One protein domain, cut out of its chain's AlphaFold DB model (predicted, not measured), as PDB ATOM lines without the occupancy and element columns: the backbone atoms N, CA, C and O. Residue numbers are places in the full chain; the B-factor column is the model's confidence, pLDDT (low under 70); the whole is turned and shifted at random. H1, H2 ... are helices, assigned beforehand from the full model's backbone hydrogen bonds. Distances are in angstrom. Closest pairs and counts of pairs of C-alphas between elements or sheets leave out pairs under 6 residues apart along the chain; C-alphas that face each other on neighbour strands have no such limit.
ATOM      1  N   GLU A  90     -34.448 -54.416  11.080       63.97
ATOM      2  CA  GLU A  90     -34.723 -55.465  12.069       63.97
ATOM      3  C   GLU A  90     -33.779 -55.407  13.278       63.97
ATOM      4  O   GLU A  90     -34.204 -55.634  14.409       63.97
ATOM      5  N   ASN A  91     -32.514 -55.039  13.066       66.69
ATOM      6  CA  ASN A  91     -31.526 -54.938  14.138       66.69
ATOM      7  C   ASN A  91     -31.754 -53.708  15.028       66.69
ATOM      8  O   ASN A  91     -31.415 -53.748  16.204       66.69
ATOM      9  N   ILE A  92     -32.368 -52.644  14.503       70.50
ATOM     10  CA  ILE A  92     -32.660 -51.418  15.267       70.50
ATOM     11  C   ILE A  92     -33.807 -51.645  16.257       70.50
ATOM     12  O   ILE A  92     -33.792 -51.097  17.352       70.50
ATOM     13  N   VAL A  93     -34.779 -52.488  15.901       67.75
ATOM     14  CA  VAL A  93     -35.888 -52.859  16.797       67.75
ATOM     15  C   VAL A  93     -35.426 -53.806  17.910       67.75
ATOM     16  O   VAL A  93     -36.035 -53.839  18.973       67.75
ATOM     17  N   LEU A  94     -34.356 -54.572  17.679       66.38
ATOM     18  CA  LEU A  94     -33.812 -55.523  18.653       66.38
ATOM     19  C   LEU A  94     -32.833 -54.901  19.665       66.38
ATOM     20  O   LEU A  94     -32.411 -55.593  20.592       66.38
ATOM     21  N   MET A  95     -32.432 -53.640  19.476       65.69
ATOM     22  CA  MET A  95     -31.534 -52.930  20.392       65.69
ATOM     23  C   MET A  95     -32.262 -52.501  21.676       65.69
ATOM     24  O   MET A  95     -33.475 -52.303  21.666       65.69
ATOM     25  N   SER A  96     -31.516 -52.386  22.783       68.25
ATOM     26  CA  SER A  96     -32.069 -51.971  24.082       68.25
ATOM     27  C   SER A  96     -32.666 -50.564  24.004       68.25
ATOM     28  O   SER A  96     -32.152 -49.708  23.281       68.25
ATOM     29  N   GLU A  97     -33.711 -50.310  24.795       67.56
ATOM     30  CA  GLU A  97     -34.320 -48.980  24.950       67.56
ATOM     31  C   GLU A  97     -33.322 -47.944  25.502       67.56
ATOM     32  O   GLU A  97     -33.470 -46.751  25.242       67.56
ATOM     33  N   ASP A  98     -32.267 -48.401  26.187       69.25
ATOM     34  CA  ASP A  98     -31.195 -47.557  26.732       69.25
ATOM     35  C   ASP A  98     -30.312 -46.901  25.648       69.25
ATOM     36  O   ASP A  98     -29.702 -45.863  25.900       69.25
ATOM     37  N   ASP A  99     -30.261 -47.464  24.432       79.38
ATOM     38  CA  ASP A  99     -29.424 -46.981  23.317       79.38
ATOM     39  C   ASP A  99     -30.201 -46.094  22.318       79.38
ATOM     40  O   ASP A  99     -29.840 -45.975  21.138       79.38
ATOM     41  N   TYR A 100     -31.301 -45.483  22.767       86.56
ATOM     42  CA  TYR A 100     -32.171 -44.662  21.928       86.56
ATOM     43  C   TYR A 100     -31.413 -43.505  21.251       86.56
ATOM     44  O   TYR A 100     -30.813 -42.663  21.915       86.56
ATOM     45  N   MET A 101     -31.476 -43.448  19.916       87.25
ATOM     46  CA  MET A 101     -30.831 -42.423  19.076       87.25
ATOM     47  C   MET A 101     -29.307 -42.333  19.237       87.25
ATOM     48  O   MET A 101     -28.713 -41.261  19.132       87.25
ATOM     49  N   ASN A 102     -28.649 -43.482  19.410       89.69
ATOM     50  CA  ASN A 102     -27.198 -43.578  19.252       89.69
ATOM     51  C   ASN A 102     -26.763 -43.166  17.823       89.69
ATOM     52  O   ASN A 102     -27.529 -43.268  16.863       89.69
ATOM     53  N   GLU A 103     -25.502 -42.765  17.659       88.44
ATOM     54  CA  GLU A 103     -24.877 -42.338  16.401       88.44
ATOM     55  C   GLU A 103     -25.137 -43.332  15.255       88.44
ATOM     56  O   GLU A 103     -25.448 -42.937  14.136       88.44
ATOM     57  N   ALA A 104     -25.106 -44.635  15.543       88.06
ATOM     58  CA  ALA A 104     -25.380 -45.664  14.544       88.06
ATOM     59  C   ALA A 104     -26.856 -45.672  14.076       88.06
ATOM     60  O   ALA A 104     -27.131 -45.845  12.888       88.06
ATOM     61  N   GLN A 105     -27.814 -45.429  14.982       87.81
ATOM     62  CA  GLN A 105     -29.233 -45.298  14.626       87.81
ATOM     63  C   GLN A 105     -29.489 -44.005  13.842       87.81
ATOM     64  O   GLN A 105     -30.220 -44.020  12.851       87.81
ATOM     65  N   LEU A 106     -28.861 -42.896  14.243       91.38
ATOM     66  CA  LEU A 106     -28.957 -41.622  13.529       91.38
ATOM     67  C   LEU A 106     -28.412 -41.736  12.101       91.38
ATOM     68  O   LEU A 106     -29.052 -41.249  11.171       91.38
ATOM     69  N   GLN A 107     -27.286 -42.427  11.909       91.94
ATOM     70  CA  GLN A 107     -26.732 -42.699  10.579       91.94
ATOM     71  C   GLN A 107     -27.702 -43.503   9.709       91.94
ATOM     72  O   GLN A 107     -27.949 -43.117   8.567       91.94
ATOM     73  N   PHE A 108     -28.337 -44.541  10.258       91.75
ATOM     74  CA  PHE A 108     -29.366 -45.294   9.538       91.75
ATOM     75  C   PHE A 108     -30.543 -44.408   9.100       91.75
ATOM     76  O   PHE A 108     -30.946 -44.426   7.935       91.75
ATOM     77  N   PHE A 109     -31.102 -43.607  10.014       93.81
ATOM     78  CA  PHE A 109     -32.222 -42.725   9.676       93.81
ATOM     79  C   PHE A 109     -31.813 -41.631   8.688       93.81
ATOM     80  O   PHE A 109     -32.611 -41.271   7.822       93.81
ATOM     81  N   ARG A 110     -30.570 -41.148   8.757       95.12
ATOM     82  CA  ARG A 110     -30.015 -40.196   7.793       95.12
ATOM     83  C   ARG A 110     -29.954 -40.794   6.392       95.12
ATOM     84  O   ARG A 110     -30.453 -40.175   5.457       95.12
ATOM     85  N   GLU A 111     -29.404 -41.996   6.244       95.06
ATOM     86  CA  GLU A 111     -29.373 -42.708   4.960       95.06
ATOM     87  C   GLU A 111     -30.787 -42.947   4.424       95.06
ATOM     88  O   GLU A 111     -31.064 -42.681   3.253       95.06
ATOM     89  N   ARG A 112     -31.715 -43.360   5.293       94.50
ATOM     90  CA  ARG A 112     -33.119 -43.570   4.923       94.50
ATOM     91  C   ARG A 112     -33.800 -42.285   4.446       94.50
ATOM     92  O   ARG A 112     -34.534 -42.320   3.461       94.50
ATOM     93  N   LEU A 113     -33.576 -41.161   5.126       96.19
ATOM     94  CA  LEU A 113     -34.121 -39.859   4.734       96.19
ATOM     95  C   LEU A 113     -33.503 -39.350   3.429       96.19
ATOM     96  O   LEU A 113     -34.223 -38.785   2.615       96.19
ATOM     97  N   LEU A 114     -32.208 -39.581   3.195       96.69
ATOM     98  CA  LEU A 114     -31.549 -39.231   1.933       96.69
ATOM     99  C   LEU A 114     -32.092 -40.047   0.757       96.69
ATOM    100  O   LEU A 114     -32.383 -39.472  -0.289       96.69
ATOM    101  N   GLN A 115     -32.294 -41.355   0.939       96.50
ATOM    102  CA  GLN A 115     -32.963 -42.198  -0.060       96.50
ATOM    103  C   GLN A 115     -34.372 -41.680  -0.353       96.50
ATOM    104  O   GLN A 115     -34.727 -41.469  -1.508       96.50
ATOM    105  N   MET A 116     -35.151 -41.389   0.694       95.94
ATOM    106  CA  MET A 116     -36.503 -40.862   0.525       95.94
ATOM    107  C   MET A 116     -36.506 -39.492  -0.166       95.94
ATOM    108  O   MET A 116     -37.389 -39.213  -0.969       95.94
ATOM    109  N   ARG A 117     -35.521 -38.631   0.117       96.44
ATOM    110  CA  ARG A 117     -35.353 -37.343  -0.567       96.44
ATOM    111  C   ARG A 117     -35.144 -37.547  -2.062       96.44
ATOM    112  O   ARG A 117     -35.804 -36.874  -2.844       96.44
ATOM    113  N   GLU A 118     -34.250 -38.455  -2.441       97.50
ATOM    114  CA  GLU A 118     -33.974 -38.760  -3.845       97.50
ATOM    115  C   GLU A 118     -35.232 -39.282  -4.550       97.50
ATOM    116  O   GLU A 118     -35.615 -38.744  -5.582       97.50
ATOM    117  N   GLU A 119     -35.946 -40.238  -3.948       96.50
ATOM    118  CA  GLU A 119     -37.211 -40.760  -4.487       96.50
ATOM    119  C   GLU A 119     -38.245 -39.648  -4.734       96.50
ATOM    120  O   GLU A 119     -38.895 -39.611  -5.778       96.50
ATOM    121  N   VAL A 120     -38.398 -38.721  -3.784       96.50
ATOM    122  CA  VAL A 120     -39.347 -37.603  -3.893       96.50
ATOM    123  C   VAL A 120     -38.910 -36.602  -4.965       96.50
ATOM    124  O   VAL A 120     -39.754 -36.109  -5.709       96.50
ATOM    125  N   VAL A 121     -37.608 -36.318  -5.073       96.88
ATOM    126  CA  VAL A 121     -37.062 -35.436  -6.114       96.88
ATOM    127  C   VAL A 121     -37.292 -36.031  -7.499       96.88
ATOM    128  O   VAL A 121     -37.756 -35.311  -8.377       96.88
ATOM    129  N   GLN A 122     -37.050 -37.331  -7.687       97.06
ATOM    130  CA  GLN A 122     -37.333 -38.001  -8.961       97.06
ATOM    131  C   GLN A 122     -38.819 -37.890  -9.327       97.06
ATOM    132  O   GLN A 122     -39.143 -37.444 -10.423       97.06
ATOM    133  N   ARG A 123     -39.734 -38.136  -8.377       96.12
ATOM    134  CA  ARG A 123     -41.172 -37.925  -8.620       96.12
ATOM    135  C   ARG A 123     -41.520 -36.478  -8.971       96.12
ATOM    136  O   ARG A 123     -42.392 -36.259  -9.806       96.12
ATOM    137  N   GLU A 124     -40.887 -35.484  -8.339       96.06
ATOM    138  CA  GLU A 124     -41.112 -34.073  -8.693       96.06
ATOM    139  C   GLU A 124     -40.637 -33.772 -10.122       96.06
ATOM    140  O   GLU A 124     -41.317 -33.044 -10.846       96.06
ATOM    141  N   LEU A 125     -39.497 -34.337 -10.536       95.75
ATOM    142  CA  LEU A 125     -38.965 -34.194 -11.893       95.75
ATOM    143  C   LEU A 125     -39.896 -34.827 -12.933       95.75
ATOM    144  O   LEU A 125     -40.214 -34.158 -13.913       95.75
ATOM    145  N   ASP A 126     -40.412 -36.029 -12.673       95.06
ATOM    146  CA  ASP A 126     -41.370 -36.706 -13.557       95.06
ATOM    147  C   ASP A 126     -42.647 -35.871 -13.751       95.06
ATOM    148  O   ASP A 126     -43.149 -35.706 -14.861       95.06
ATOM    149  N   VAL A 127     -43.194 -35.311 -12.664       95.12
ATOM    150  CA  VAL A 127     -44.382 -34.438 -12.728       95.12
ATOM    151  C   VAL A 127     -44.062 -33.151 -13.490       95.12
ATOM    152  O   VAL A 127     -44.878 -32.648 -14.257       95.12
ATOM    153  N   LYS A 128     -42.869 -32.594 -13.278       93.88
ATOM    154  CA  LYS A 128     -42.425 -31.379 -13.958       93.88
ATOM    155  C   LYS A 128     -42.270 -31.590 -15.464       93.88
ATOM    156  O   LYS A 128     -42.561 -30.660 -16.212       93.88
ATOM    157  N   GLU A 129     -41.818 -32.765 -15.894       93.56
ATOM    158  CA  GLU A 129     -41.739 -33.128 -17.309       93.56
ATOM    159  C   GLU A 129     -43.135 -33.155 -17.941       93.56
ATOM    160  O   GLU A 129     -43.369 -32.416 -18.895       93.56
ATOM    161  N   ARG A 130     -44.104 -33.842 -17.315       91.44
ATOM    162  CA  ARG A 130     -45.507 -33.846 -17.778       91.44
ATOM    163  C   ARG A 130     -46.122 -32.449 -17.869       91.44
ATOM    164  O   ARG A 130     -46.830 -32.139 -18.815       91.44
ATOM    165  N   LEU A 131     -45.820 -31.570 -16.911       90.75
ATOM    166  CA  LEU A 131     -46.286 -30.176 -16.939       90.75
ATOM    167  C   LEU A 131     -45.650 -29.341 -18.060       90.75
ATOM    168  O   LEU A 131     -46.201 -28.302 -18.433       90.75
ATOM    169  N   HIS A 132     -44.466 -29.729 -18.533       89.06
ATOM    170  CA  HIS A 132     -43.774 -29.052 -19.625       89.06
ATOM    171  C   HIS A 132     -44.234 -29.559 -20.997       89.06
ATOM    172  O   HIS A 132     -44.183 -28.799 -21.971       89.06
ATOM    173  N   ASP A 133     -44.689 -30.809 -21.080       85.00
ATOM    174  CA  ASP A 133     -45.221 -31.383 -22.307       85.00
ATOM    175  C   ASP A 133     -46.437 -30.588 -22.791       85.00
ATOM    176  O   ASP A 133     -47.434 -30.385 -22.100       85.00
ATOM    177  N   ARG A 134     -46.318 -30.052 -24.010       71.06
ATOM    178  CA  ARG A 134     -47.369 -29.248 -24.636       71.06
ATOM    179  C   ARG A 134     -48.188 -30.148 -25.539       71.06
ATOM    180  O   ARG A 134     -47.749 -30.490 -26.636       71.06
ATOM    181  N   GLU A 135     -49.383 -30.484 -25.088       77.69
ATOM    182  CA  GLU A 135     -50.309 -31.305 -25.856       77.69
ATOM    183  C   GLU A 135     -50.996 -30.494 -26.965       77.69
ATOM    184  O   GLU A 135     -51.424 -29.352 -26.779       77.69
ATOM    185  N   VAL A 136     -51.082 -31.097 -28.153       78.94
ATOM    186  CA  VAL A 136     -51.914 -30.604 -29.253       78.94
ATOM    187  C   VAL A 136     -53.218 -31.386 -29.209       78.94
ATOM    188  O   VAL A 136     -53.241 -32.574 -29.520       78.94
ATOM    189  N   PHE A 137     -54.296 -30.718 -28.811       84.81
ATOM    190  CA  PHE A 137     -55.608 -31.345 -28.655       84.81
ATOM    191  C   PHE A 137     -56.273 -31.596 -30.011       84.81
ATOM    192  O   PHE A 137     -56.271 -30.713 -30.874       84.81
ATOM    193  N   ALA A 138     -56.854 -32.787 -30.195       84.19
ATOM    194  CA  ALA A 138     -57.571 -33.141 -31.418       84.19
ATOM    195  C   ALA A 138     -58.980 -32.528 -31.446       84.19
ATOM    196  O   ALA A 138     -59.419 -32.056 -32.500       84.19
ATOM    197  N   ASP A 139     -59.661 -32.472 -30.297       92.00
ATOM    198  CA  ASP A 139     -60.972 -31.842 -30.156       92.00
ATOM    199  C   ASP A 139     -61.151 -31.067 -28.819       92.00
ATOM    200  O   ASP A 139     -60.272 -31.071 -27.949       92.00
ATOM    201  N   PRO A 140     -62.263 -30.322 -28.641       89.56
ATOM    202  CA  PRO A 140     -62.529 -29.589 -27.401       89.56
ATOM    203  C   PRO A 140     -62.806 -30.459 -26.164       89.56
ATOM    204  O   PRO A 140     -62.696 -29.940 -25.054       89.56
ATOM    205  N   ALA A 141     -63.207 -31.723 -26.326       91.38
ATOM    206  CA  ALA A 141     -63.451 -32.630 -25.206       91.38
ATOM    207  C   ALA A 141     -62.122 -33.156 -24.645       91.38
ATOM    208  O   ALA A 141     -61.917 -33.103 -23.434       91.38
ATOM    209  N   ASP A 142     -61.189 -33.525 -25.523       90.88
ATOM    210  CA  ASP A 142     -59.818 -33.902 -25.171       90.88
ATOM    211  C   ASP A 142     -59.113 -32.769 -24.421       90.88
ATOM    212  O   ASP A 142     -58.429 -32.989 -23.422       90.88
ATOM    213  N   ARG A 143     -59.347 -31.523 -24.854       91.50
ATOM    214  CA  ARG A 143     -58.824 -30.341 -24.165       91.50
ATOM    215  C   ARG A 143     -59.329 -30.230 -22.723       91.50
ATOM    216  O   ARG A 143     -58.561 -29.842 -21.849       91.50
ATOM    217  N   ALA A 144     -60.603 -30.532 -22.468       91.81
ATOM    218  CA  ALA A 144     -61.152 -30.458 -21.115       91.81
ATOM    219  C   ALA A 144     -60.495 -31.496 -20.192       91.81
ATOM    220  O   ALA A 144     -60.087 -31.149 -19.085       91.81
ATOM    221  N   SER A 145     -60.328 -32.735 -20.664       91.81
ATOM    222  CA  SER A 145     -59.651 -33.792 -19.902       91.81
ATOM    223  C   SER A 145     -58.183 -33.462 -19.620       91.81
ATOM    224  O   SER A 145     -57.741 -33.593 -18.482       91.81
ATOM    225  N   ALA A 146     -57.450 -32.944 -20.605       91.50
ATOM    226  CA  ALA A 146     -56.061 -32.537 -20.409       91.50
ATOM    227  C   ALA A 146     -55.903 -31.374 -19.415       91.50
ATOM    228  O   ALA A 146     -54.967 -31.346 -18.618       91.50
ATOM    229  N   GLU A 147     -56.830 -30.409 -19.417       91.69
ATOM    230  CA  GLU A 147     -56.835 -29.338 -18.418       91.69
ATOM    231  C   GLU A 147     -57.057 -29.902 -17.002       91.69
ATOM    232  O   GLU A 147     -56.371 -29.483 -16.069       91.69
ATOM    233  N   GLU A 148     -57.957 -30.875 -16.822       93.88
ATOM    234  CA  GLU A 148     -58.156 -31.560 -15.537       93.88
ATOM    235  C   GLU A 148     -56.893 -32.296 -15.064       93.88
ATOM    236  O   GLU A 148     -56.484 -32.134 -13.910       93.88
ATOM    237  N   GLU A 149     -56.244 -33.059 -15.947       92.50
ATOM    238  CA  GLU A 149     -54.986 -33.757 -15.655       92.50
ATOM    239  C   GLU A 149     -53.868 -32.778 -15.276       92.50
ATOM    240  O   GLU A 149     -53.177 -32.978 -14.272       92.50
ATOM    241  N   HIS A 150     -53.766 -31.655 -15.988       93.19
ATOM    242  CA  HIS A 150     -52.824 -30.589 -15.670       93.19
ATOM    243  C   HIS A 150     -53.026 -30.056 -14.241       93.19
ATOM    244  O   HIS A 150     -52.068 -29.931 -13.475       93.19
ATOM    245  N   TRP A 151     -54.272 -29.798 -13.824       95.12
ATOM    246  CA  TRP A 151     -54.565 -29.365 -12.451       95.12
ATOM    247  C   TRP A 151     -54.189 -30.417 -11.399       95.12
ATOM    248  O   TRP A 151     -53.719 -30.060 -10.311       95.12
ATOM    249  N   LEU A 152     -54.376 -31.705 -11.702       95.44
ATOM    250  CA  LEU A 152     -53.951 -32.793 -10.818       95.44
ATOM    251  C   LEU A 152     -52.427 -32.826 -10.662       95.44
ATOM    252  O   LEU A 152     -51.940 -32.963  -9.534       95.44
ATOM    253  N   ASP A 153     -51.683 -32.627 -11.748       95.38
ATOM    254  CA  ASP A 153     -50.220 -32.584 -11.729       95.38
ATOM    255  C   ASP A 153     -49.673 -31.379 -10.953       95.38
ATOM    256  O   ASP A 153     -48.745 -31.540 -10.152       95.38
ATOM    257  N   LEU A 154     -50.287 -30.192 -11.069       95.50
ATOM    258  CA  LEU A 154     -49.929 -29.045 -10.219       95.50
ATOM    259  C   LEU A 154     -50.065 -29.384  -8.728       95.50
ATOM    260  O   LEU A 154     -49.142 -29.147  -7.943       95.50
ATOM    261  N   ARG A 155     -51.197 -29.977  -8.330       96.62
ATOM    262  CA  ARG A 155     -51.446 -30.353  -6.930       96.62
ATOM    263  C   ARG A 155     -50.474 -31.429  -6.446       96.62
ATOM    264  O   ARG A 155     -50.036 -31.397  -5.292       96.62
ATOM    265  N   LEU A 156     -50.157 -32.401  -7.298       96.75
ATOM    266  CA  LEU A 156     -49.189 -33.442  -6.980       96.75
ATOM    267  C   LEU A 156     -47.802 -32.831  -6.752       96.75
ATOM    268  O   LEU A 156     -47.180 -33.104  -5.726       96.75
ATOM    269  N   ARG A 157     -47.364 -31.928  -7.633       96.56
ATOM    270  CA  ARG A 157     -46.094 -31.212  -7.490       96.56
ATOM    271  C   ARG A 157     -46.010 -30.408  -6.190       96.56
ATOM    272  O   ARG A 157     -44.977 -30.433  -5.517       96.56
ATOM    273  N   GLU A 158     -47.081 -29.713  -5.808       96.38
ATOM    274  CA  GLU A 158     -47.145 -28.990  -4.529       96.38
ATOM    275  C   GLU A 158     -46.977 -29.935  -3.332       96.38
ATOM    276  O   GLU A 158     -46.212 -29.647  -2.408       96.38
ATOM    277  N   ARG A 159     -47.647 -31.094  -3.358       97.38
ATOM    278  CA  ARG A 159     -47.521 -32.112  -2.310       97.38
ATOM    279  C   ARG A 159     -46.091 -32.644  -2.203       97.38
ATOM    280  O   ARG A 159     -45.588 -32.745  -1.083       97.38
ATOM    281  N   GLU A 160     -45.451 -32.976  -3.323       97.12
ATOM    282  CA  GLU A 160     -44.065 -33.462  -3.325       97.12
ATOM    283  C   GLU A 160     -43.108 -32.374  -2.816       97.12
ATOM    284  O   GLU A 160     -42.302 -32.639  -1.928       97.12
ATOM    285  N   SER A 161     -43.283 -31.118  -3.242       96.31
ATOM    286  CA  SER A 161     -42.492 -29.978  -2.747       96.31
ATOM    287  C   SER A 161     -42.600 -29.813  -1.225       96.31
ATOM    288  O   SER A 161     -41.606 -29.572  -0.538       96.31
ATOM    289  N   LEU A 162     -43.805 -29.964  -0.662       97.06
ATOM    290  CA  LEU A 162     -44.007 -29.938   0.790       97.06
ATOM    291  C   LEU A 162     -43.339 -31.127   1.485       97.06
ATOM    292  O   LEU A 162     -42.821 -30.972   2.593       97.06
ATOM    293  N   LEU A 163     -43.343 -32.304   0.859       96.50
ATOM    294  CA  LEU A 163     -42.673 -33.481   1.395       96.50
ATOM    295  C   LEU A 163     -41.152 -33.287   1.421       96.50
ATOM    296  O   LEU A 163     -40.565 -33.532   2.470       96.50
ATOM    297  N   ILE A 164     -40.538 -32.759   0.354       96.75
ATOM    298  CA  ILE A 164     -39.098 -32.425   0.317       96.75
ATOM    299  C   ILE A 164     -38.729 -31.533   1.504       96.75
ATOM    300  O   ILE A 164     -37.807 -31.848   2.253       96.75
ATOM    301  N   ARG A 165     -39.511 -30.474   1.754       97.25
ATOM    302  CA  ARG A 165     -39.263 -29.553   2.878       97.25
ATOM    303  C   ARG A 165     -39.296 -30.257   4.237       97.25
ATOM    304  O   ARG A 165     -38.468 -29.942   5.086       97.25
ATOM    305  N   LYS A 166     -40.207 -31.219   4.432       97.38
ATOM    306  CA  LYS A 166     -40.278 -32.033   5.661       97.38
ATOM    307  C   LYS A 166     -39.095 -32.990   5.800       97.38
ATOM    308  O   LYS A 166     -38.647 -33.235   6.916       97.38
ATOM    309  N   VAL A 167     -38.589 -33.536   4.694       97.31
ATOM    310  CA  VAL A 167     -37.387 -34.386   4.707       97.31
ATOM    311  C   VAL A 167     -36.150 -33.572   5.057       97.31
ATOM    312  O   VAL A 167     -35.397 -33.966   5.944       97.31
ATOM    313  N   ASP A 168     -35.975 -32.412   4.424       96.81
ATOM    314  CA  ASP A 168     -34.860 -31.510   4.717       96.81
ATOM    315  C   ASP A 168     -34.904 -31.021   6.175       96.81
ATOM    316  O   ASP A 168     -33.873 -30.900   6.833       96.81
ATOM    317  N   GLU A 169     -36.098 -30.776   6.721       96.94
ATOM    318  CA  GLU A 169     -36.277 -30.456   8.138       96.94
ATOM    319  C   GLU A 169     -35.886 -31.614   9.062       96.94
ATOM    320  O   GLU A 169     -35.157 -31.394  10.027       96.94
ATOM    321  N   ALA A 170     -36.288 -32.847   8.746       96.12
ATOM    322  CA  ALA A 170     -35.876 -34.024   9.507       96.12
ATOM    323  C   ALA A 170     -34.349 -34.224   9.482       96.12
ATOM    324  O   ALA A 170     -33.756 -34.514  10.520       96.12
ATOM    325  N   LEU A 171     -33.697 -33.998   8.333       96.50
ATOM    326  CA  LEU A 171     -32.234 -34.033   8.214       96.50
ATOM    327  C   LEU A 171     -31.568 -32.969   9.099       96.50
ATOM    328  O   LEU A 171     -30.647 -33.293   9.844       96.50
ATOM    329  N   ARG A 172     -32.083 -31.731   9.106       96.62
ATOM    330  CA  ARG A 172     -31.590 -30.678  10.014       96.62
ATOM    331  C   ARG A 172     -31.729 -31.063  11.487       96.62
ATOM    332  O   ARG A 172     -30.841 -30.767  12.279       96.62
ATOM    333  N   ARG A 173     -32.821 -31.735  11.863       95.31
ATOM    334  CA  ARG A 173     -33.026 -32.221  13.238       95.31
ATOM    335  C   ARG A 173     -32.040 -33.321  13.627       95.31
ATOM    336  O   ARG A 173     -31.661 -33.394  14.794       95.31
ATOM    337  N   ILE A 174     -31.609 -34.153  12.677       95.06
ATOM    338  CA  ILE A 174     -30.533 -35.131  12.908       95.06
ATOM    339  C   ILE A 174     -29.217 -34.403  13.178       95.06
ATOM    340  O   ILE A 174     -28.551 -34.718  14.161       95.06
ATOM    341  N   ASP A 175     -28.880 -33.393  12.370       94.56
ATOM    342  CA  ASP A 175     -27.657 -32.604  12.558       94.56
ATOM    343  C   ASP A 175     -27.655 -31.861  13.912       94.56
ATOM    344  O   ASP A 175     -26.618 -31.755  14.568       94.56
ATOM    345  N   ALA A 176     -28.828 -31.408  14.370       94.06
ATOM    346  CA  ALA A 176     -29.025 -30.794  15.686       94.06
ATOM    347  C   ALA A 176     -29.095 -31.798  16.857       94.06
ATOM    348  O   ALA A 176     -29.145 -31.377  18.009       94.06
ATOM    349  N   ARG A 177     -29.091 -33.115  16.592       91.00
ATOM    350  CA  ARG A 177     -29.294 -34.194  17.586       91.00
ATOM    351  C   ARG A 177     -30.629 -34.124  18.346       91.00
ATOM    352  O   ARG A 177     -30.748 -34.648  19.447       91.00
ATOM    353  N   GLU A 178     -31.654 -33.533  17.737       92.69
ATOM    354  CA  GLU A 178     -33.022 -33.433  18.280       92.69
ATOM    355  C   GLU A 178     -33.999 -34.408  17.595       92.69
ATOM    356  O   GLU A 178     -35.213 -34.394  17.833       92.69
ATOM    357  N   TYR A 179     -33.496 -35.233  16.679       95.12
ATOM    358  CA  TYR A 179     -34.288 -36.235  15.979       95.12
ATOM    359  C   TYR A 179     -34.741 -37.352  16.927       95.12
ATOM    360  O   TYR A 179     -34.021 -37.748  17.837       95.12
ATOM    361  N   GLY A 180     -35.952 -37.860  16.706       93.50
ATOM    362  CA  GLY A 180     -36.558 -38.893  17.543       93.50
ATOM    363  C   GLY A 180     -37.411 -38.361  18.692       93.50
ATOM    364  O   GLY A 180     -38.280 -39.073  19.165       93.50
ATOM    365  N   TYR A 181     -37.292 -37.098  19.093       95.06
ATOM    366  CA  TYR A 181     -38.090 -36.559  20.201       95.06
ATOM    367  C   TYR A 181     -39.308 -35.761  19.721       95.06
ATOM    368  O   TYR A 181     -39.299 -35.153  18.646       95.06
ATOM    369  N   CYS A 182     -40.387 -35.769  20.502       95.56
ATOM    370  CA  CYS A 182     -41.597 -35.016  20.193       95.56
ATOM    371  C   CYS A 182     -41.379 -33.506  20.365       95.56
ATOM    372  O   CYS A 182     -40.989 -33.063  21.437       95.56
ATOM    373  N   GLU A 183     -41.763 -32.695  19.376       93.88
ATOM    374  CA  GLU A 183     -41.622 -31.225  19.450       93.88
ATOM    375  C   GLU A 183     -42.485 -30.566  20.540       93.88
ATOM    376  O   GLU A 183     -42.103 -29.540  21.091       93.88
ATOM    377  N   LYS A 184     -43.656 -31.138  20.857       93.31
ATOM    378  CA  LYS A 184     -44.565 -30.569  21.871       93.31
ATOM    379  C   LYS A 184     -44.221 -30.947  23.312       93.31
ATOM    380  O   LYS A 184     -44.332 -30.102  24.191       93.31
ATOM    381  N   THR A 185     -43.876 -32.211  23.566       93.50
ATOM    382  CA  THR A 185     -43.690 -32.741  24.929       93.50
ATOM    383  C   THR A 185     -42.246 -33.096  25.260       93.50
ATOM    384  O   THR A 185     -41.899 -33.154  26.432       93.50
ATOM    385  N   GLY A 186     -41.395 -33.322  24.256       92.12
ATOM    386  CA  GLY A 186     -40.043 -33.853  24.441       92.12
ATOM    387  C   GLY A 186     -39.978 -35.375  24.614       92.12
ATOM    388  O   GLY A 186     -38.884 -35.915  24.733       92.12
ATOM    389  N   ASP A 187     -41.113 -36.082  24.587       92.62
ATOM    390  CA  ASP A 187     -41.139 -37.540  24.765       92.62
ATOM    391  C   ASP A 187     -40.467 -38.276  23.592       92.62
ATOM    392  O   ASP A 187     -40.572 -37.824  22.441       92.62
ATOM    393  N   PRO A 188     -39.827 -39.436  23.834       93.00
ATOM    394  CA  PRO A 188     -39.244 -40.238  22.767       93.00
ATOM    395  C   PRO A 188     -40.333 -40.775  21.829       93.00
ATOM    396  O   PRO A 188     -41.334 -41.365  22.242       93.00
ATOM    397  N   ILE A 189     -40.133 -40.600  20.526       94.12
ATOM    398  CA  ILE A 189     -40.987 -41.175  19.491       94.12
ATOM    399  C   ILE A 189     -40.556 -42.628  19.296       94.12
ATOM    400  O   ILE A 189     -39.395 -42.913  19.000       94.12
ATOM    401  N   GLY A 190     -41.507 -43.556  19.404       91.38
ATOM    402  CA  GLY A 190     -41.225 -44.979  19.224       91.38
ATOM    403  C   GLY A 190     -40.533 -45.281  17.889       91.38
ATOM    404  O   GLY A 190     -41.004 -44.878  16.822       91.38
ATOM    405  N   ILE A 191     -39.452 -46.061  17.949       90.81
ATOM    406  CA  ILE A 191     -38.704 -46.567  16.788       90.81
ATOM    407  C   ILE A 191     -39.615 -47.150  15.689       90.81
ATOM    408  O   ILE A 191     -39.458 -46.737  14.539       90.81
ATOM    409  N   PRO A 192     -40.609 -48.029  15.967       90.69
ATOM    410  CA  PRO A 192     -41.467 -48.576  14.907       90.69
ATOM    411  C   PRO A 192     -42.235 -47.495  14.135       90.69
ATOM    412  O   PRO A 192     -42.496 -47.647  12.941       90.69
ATOM    413  N   ARG A 193     -42.558 -46.368  14.782       92.56
ATOM    414  CA  ARG A 193     -43.214 -45.236  14.122       92.56
ATOM    415  C   ARG A 193     -42.259 -44.494  13.195       92.56
ATOM    416  O   ARG A 193     -42.667 -44.154  12.088       92.56
ATOM    417  N   LEU A 194     -41.015 -44.268  13.616       93.12
ATOM    418  CA  LEU A 194     -39.990 -43.626  12.785       93.12
ATOM    419  C   LEU A 194     -39.576 -44.509  11.602       93.12
ATOM    420  O   LEU A 194     -39.328 -43.992  10.516       93.12
ATOM    421  N   LEU A 195     -39.576 -45.834  11.767       91.75
ATOM    422  CA  LEU A 195     -39.353 -46.775  10.664       91.75
ATOM    423  C   LEU A 195     -40.466 -46.699   9.610       91.75
ATOM    424  O   LEU A 195     -40.184 -46.718   8.413       91.75
ATOM    425  N   ALA A 196     -41.725 -46.578  10.041       92.38
ATOM    426  CA  ALA A 196     -42.860 -46.435   9.131       92.38
ATOM    427  C   ALA A 196     -42.945 -45.035   8.495       92.38
ATOM    428  O   ALA A 196     -43.308 -44.899   7.327       92.38
ATOM    429  N   ARG A 197     -42.655 -43.983   9.269       93.75
ATOM    430  CA  ARG A 197     -42.694 -42.578   8.844       93.75
ATOM    431  C   ARG A 197     -41.515 -41.807   9.456       93.75
ATOM    432  O   ARG A 197     -41.661 -41.262  10.551       93.75
ATOM    433  N   PRO A 198     -40.382 -41.686   8.744       94.69
ATOM    434  CA  PRO A 198     -39.180 -41.044   9.285       94.69
ATOM    435  C   PRO A 198     -39.291 -39.513   9.393       94.69
ATOM    436  O   PRO A 198     -38.522 -38.882  10.100       94.69
ATOM    437  N   THR A 199     -40.276 -38.881   8.749       95.75
ATOM    438  CA  THR A 199     -40.515 -37.423   8.838       95.75
ATOM    439  C   THR A 199     -41.450 -37.026   9.983       95.75
ATOM    440  O   THR A 199     -42.026 -35.938   9.966       95.75
ATOM    441  N   ALA A 200     -41.750 -37.936  10.906       95.25
ATOM    442  CA  ALA A 200     -42.764 -37.696  11.919       95.25
ATOM    443  C   ALA A 200     -42.181 -36.929  13.118       95.25
ATOM    444  O   ALA A 200     -41.243 -37.400  13.751       95.25
ATOM    445  N   THR A 201     -42.763 -35.774  13.454       94.94
ATOM    446  CA  THR A 201     -42.191 -34.837  14.440       94.94
ATOM    447  C   THR A 201     -42.816 -34.889  15.838       94.94
ATOM    448  O   THR A 201     -42.211 -34.434  16.807       94.94
ATOM    449  N   THR A 202     -44.024 -35.442  15.960       94.50
ATOM    450  CA  THR A 202     -44.792 -35.535  17.217       94.50
ATOM    451  C   THR A 202     -44.907 -36.973  17.713       94.50
ATOM    452  O   THR A 202     -44.808 -37.888  16.903       94.50
ATOM    453  N   CYS A 203     -45.143 -37.213  19.006       94.50
ATOM    454  CA  CYS A 203     -45.428 -38.552  19.539       94.50
ATOM    455  C   CYS A 203     -46.871 -39.010  19.231       94.50
ATOM    456  O   CYS A 203     -47.692 -38.247  18.713       94.50
ATOM    457  N   ILE A 204     -47.173 -40.287  19.500       93.56
ATOM    458  CA  ILE A 204     -48.480 -40.890  19.189       93.56
ATOM    459  C   ILE A 204     -49.618 -40.264  20.000       93.56
ATOM    460  O   ILE A 204     -50.680 -40.000  19.439       93.56
ATOM    461  N   ASP A 205     -49.385 -39.968  21.279       94.00
ATOM    462  CA  ASP A 205     -50.404 -39.414  22.172       94.00
ATOM    463  C   ASP A 205     -50.787 -38.001  21.751       94.00
ATOM    464  O   ASP A 205     -51.966 -37.710  21.544       94.00
ATOM    465  N   VAL A 206     -49.780 -37.155  21.513       94.88
ATOM    466  CA  VAL A 206     -49.968 -35.803  20.976       94.88
ATOM    467  C   VAL A 206     -50.697 -35.856  19.642       94.88
ATOM    468  O   VAL A 206     -51.676 -35.136  19.452       94.88
ATOM    469  N   LYS A 207     -50.275 -36.735  18.722       94.19
ATOM    470  CA  LYS A 207     -50.921 -36.802  17.410       94.19
ATOM    471  C   LYS A 207     -52.374 -37.273  17.507       94.19
ATOM    472  O   LYS A 207     -53.224 -36.735  16.804       94.19
ATOM    473  N   SER A 208     -52.668 -38.209  18.407       95.00
ATOM    474  CA  SER A 208     -54.030 -38.692  18.661       95.00
ATOM    475  C   SER A 208     -54.922 -37.606  19.265       95.00
ATOM    476  O   SER A 208     -56.105 -37.528  18.940       95.00
ATOM    477  N   GLN A 209     -54.377 -36.762  20.146       95.62
ATOM    478  CA  GLN A 209     -55.100 -35.611  20.690       95.62
ATOM    479  C   GLN A 209     -55.387 -34.569  19.607       95.62
ATOM    480  O   GLN A 209     -56.534 -34.146  19.481       95.62
ATOM    481  N   ASP A 210     -54.388 -34.219  18.794       94.19
ATOM    482  CA  ASP A 210     -54.557 -33.281  17.680       94.19
ATOM    483  C   ASP A 210     -55.644 -33.764  16.709       94.19
ATOM    484  O   ASP A 210     -56.528 -32.999  16.344       94.19
ATOM    485  N   GLU A 211     -55.645 -35.051  16.354       94.44
ATOM    486  CA  GLU A 211     -56.659 -35.637  15.464       94.44
ATOM    487  C   GLU A 211     -58.071 -35.610  16.068       94.44
ATOM    488  O   GLU A 211     -59.041 -35.339  15.358       94.44
ATOM    489  N   ARG A 212     -58.211 -35.845  17.381       95.00
ATOM    490  CA  ARG A 212     -59.506 -35.726  18.080       95.00
ATOM    491  C   ARG A 212     -60.027 -34.293  18.055       95.00
ATOM    492  O   ARG A 212     -61.218 -34.084  17.841       95.00
ATOM    493  N   ILE A 213     -59.143 -33.327  18.281       94.94
ATOM    494  CA  ILE A 213     -59.473 -31.903  18.266       94.94
ATOM    495  C   ILE A 213     -59.854 -31.471  16.841       94.94
ATOM    496  O   ILE A 213     -60.896 -30.853  16.643       94.94
ATOM    497  N   GLU A 214     -59.061 -31.850  15.836       93.38
ATOM    498  CA  GLU A 214     -59.349 -31.599  14.418       93.38
ATOM    499  C   GLU A 214     -60.711 -32.175  14.000       93.38
ATOM    500  O   GLU A 214     -61.474 -31.492  13.317       93.38
ATOM    501  N   ALA A 215     -61.054 -33.392  14.439       93.94
ATOM    502  CA  ALA A 215     -62.355 -34.003  14.163       93.94
ATOM    503  C   ALA A 215     -63.517 -33.182  14.752       93.94
ATOM    504  O   ALA A 215     -64.479 -32.893  14.047       93.94
ATOM    505  N   GLN A 216     -63.391 -32.725  16.003       94.06
ATOM    506  CA  GLN A 216     -64.404 -31.878  16.645       94.06
ATOM    507  C   GLN A 216     -64.613 -30.546  15.914       94.06
ATOM    508  O   GLN A 216     -65.738 -30.054  15.853       94.06
ATOM    509  N   TYR A 217     -63.546 -29.955  15.370       93.62
ATOM    510  CA  TYR A 217     -63.651 -28.727  14.581       93.62
ATOM    511  C   TYR A 217     -64.198 -28.960  13.176       93.62
ATOM    512  O   TYR A 217     -64.860 -28.078  12.645       93.62
ATOM    513  N   ARG A 218     -63.930 -30.119  12.564       91.75
ATOM    514  CA  ARG A 218     -64.441 -30.454  11.229       91.75
ATOM    515  C   ARG A 218     -65.957 -30.666  11.218       91.75
ATOM    516  O   ARG A 218     -66.592 -30.362  10.213       91.75
ATOM    517  N   ASP A 219     -66.509 -31.191  12.308       81.50
ATOM    518  CA  ASP A 219     -67.938 -31.502  12.438       81.50
ATOM    519  C   ASP A 219     -68.802 -30.286  12.831       81.50
ATOM    520  O   ASP A 219     -70.020 -30.416  12.973       81.50
ATOM    521  N   ARG A 220     -68.188 -29.113  13.020       77.00
ATOM    522  CA  ARG A 220     -68.839 -27.880  13.472       77.00
ATOM    523  C   ARG A 220     -68.847 -26.806  12.393       77.00
ATOM    524  O   ARG A 220     -69.938 -26.229  12.190       77.00
TER     525      ARG A 220
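Overview. This is residues 90 to 220 of the 220 residues of the protein "RNA polymerase-binding protein DksA" of Sinimarinibacterium sp. NLF-5-8 (UniProt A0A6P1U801). A long helical hairpin, H3 side by side with H2, makes the longest axis, and at the end where H2 begins and H3 ends there is a small head of loops with the short helices H1 and H4. From this head residues 208 to 220, of which 208 to 218 belong to H5, stick out as a free arm. The printed part has 131 residues with five named helices, in the order H1, H2, H3, H4, H5, and no named strand; the class is all helix. The whole is loose, with a radius of gyration of the C-alphas of 20.0 A, and elongated, spanning 66 by 41 by 25 A.

Along the chain. H3, residues 140 to 175, is the longest helix at 53.1 A, from C-alpha 140 at (-62.529, -29.589, -27.401) to C-alpha 175 at (-27.657, -32.604, 12.558). H2, residues 103 to 132, measures 42.8 A. H5, residues 204 to 218, measures 20.7 A and ends at C-alpha 218, (-64.441, -30.454, 11.229). H4 is residues 191 to 196, and H1 is residues 90 to 93.

Arrangement. H2 and H3 form a helical hairpin and touch, with the C-alphas of Glu 124 and Arg 157 closest at 5.9 A; they run opposite ways at a shallow tilt of 20 degrees. H1 is close to H2 but not clearly touching, the closest C-alphas, of Ile 92 and Gln 105, being 7.0 A apart. H1 and H4 only just touch, with 3 pairs of C-alphas within 8 A, the closest those of Val 93 and Ile 191 at 6.9 A. H2 and H4 are only just apart, at 8.3 A. H5 touches no helix. Each O i to N i+4 pair is within hydrogen-bond range in H2, H3, H4 and H5; H1 is too short for such a pair.

Size, cuts and confidence. The C-alphas of Asp 98 and Asp 139 are the farthest apart, at 66.1 A. The printed part has no cut and ends at residue 220, the chain's last. The link from H3 to H4, residues 176 to 190, is long; the other links are short. Mean pLDDT of the printed part is 91.2, with residues 90 to 91 and 93 to 98 under 70.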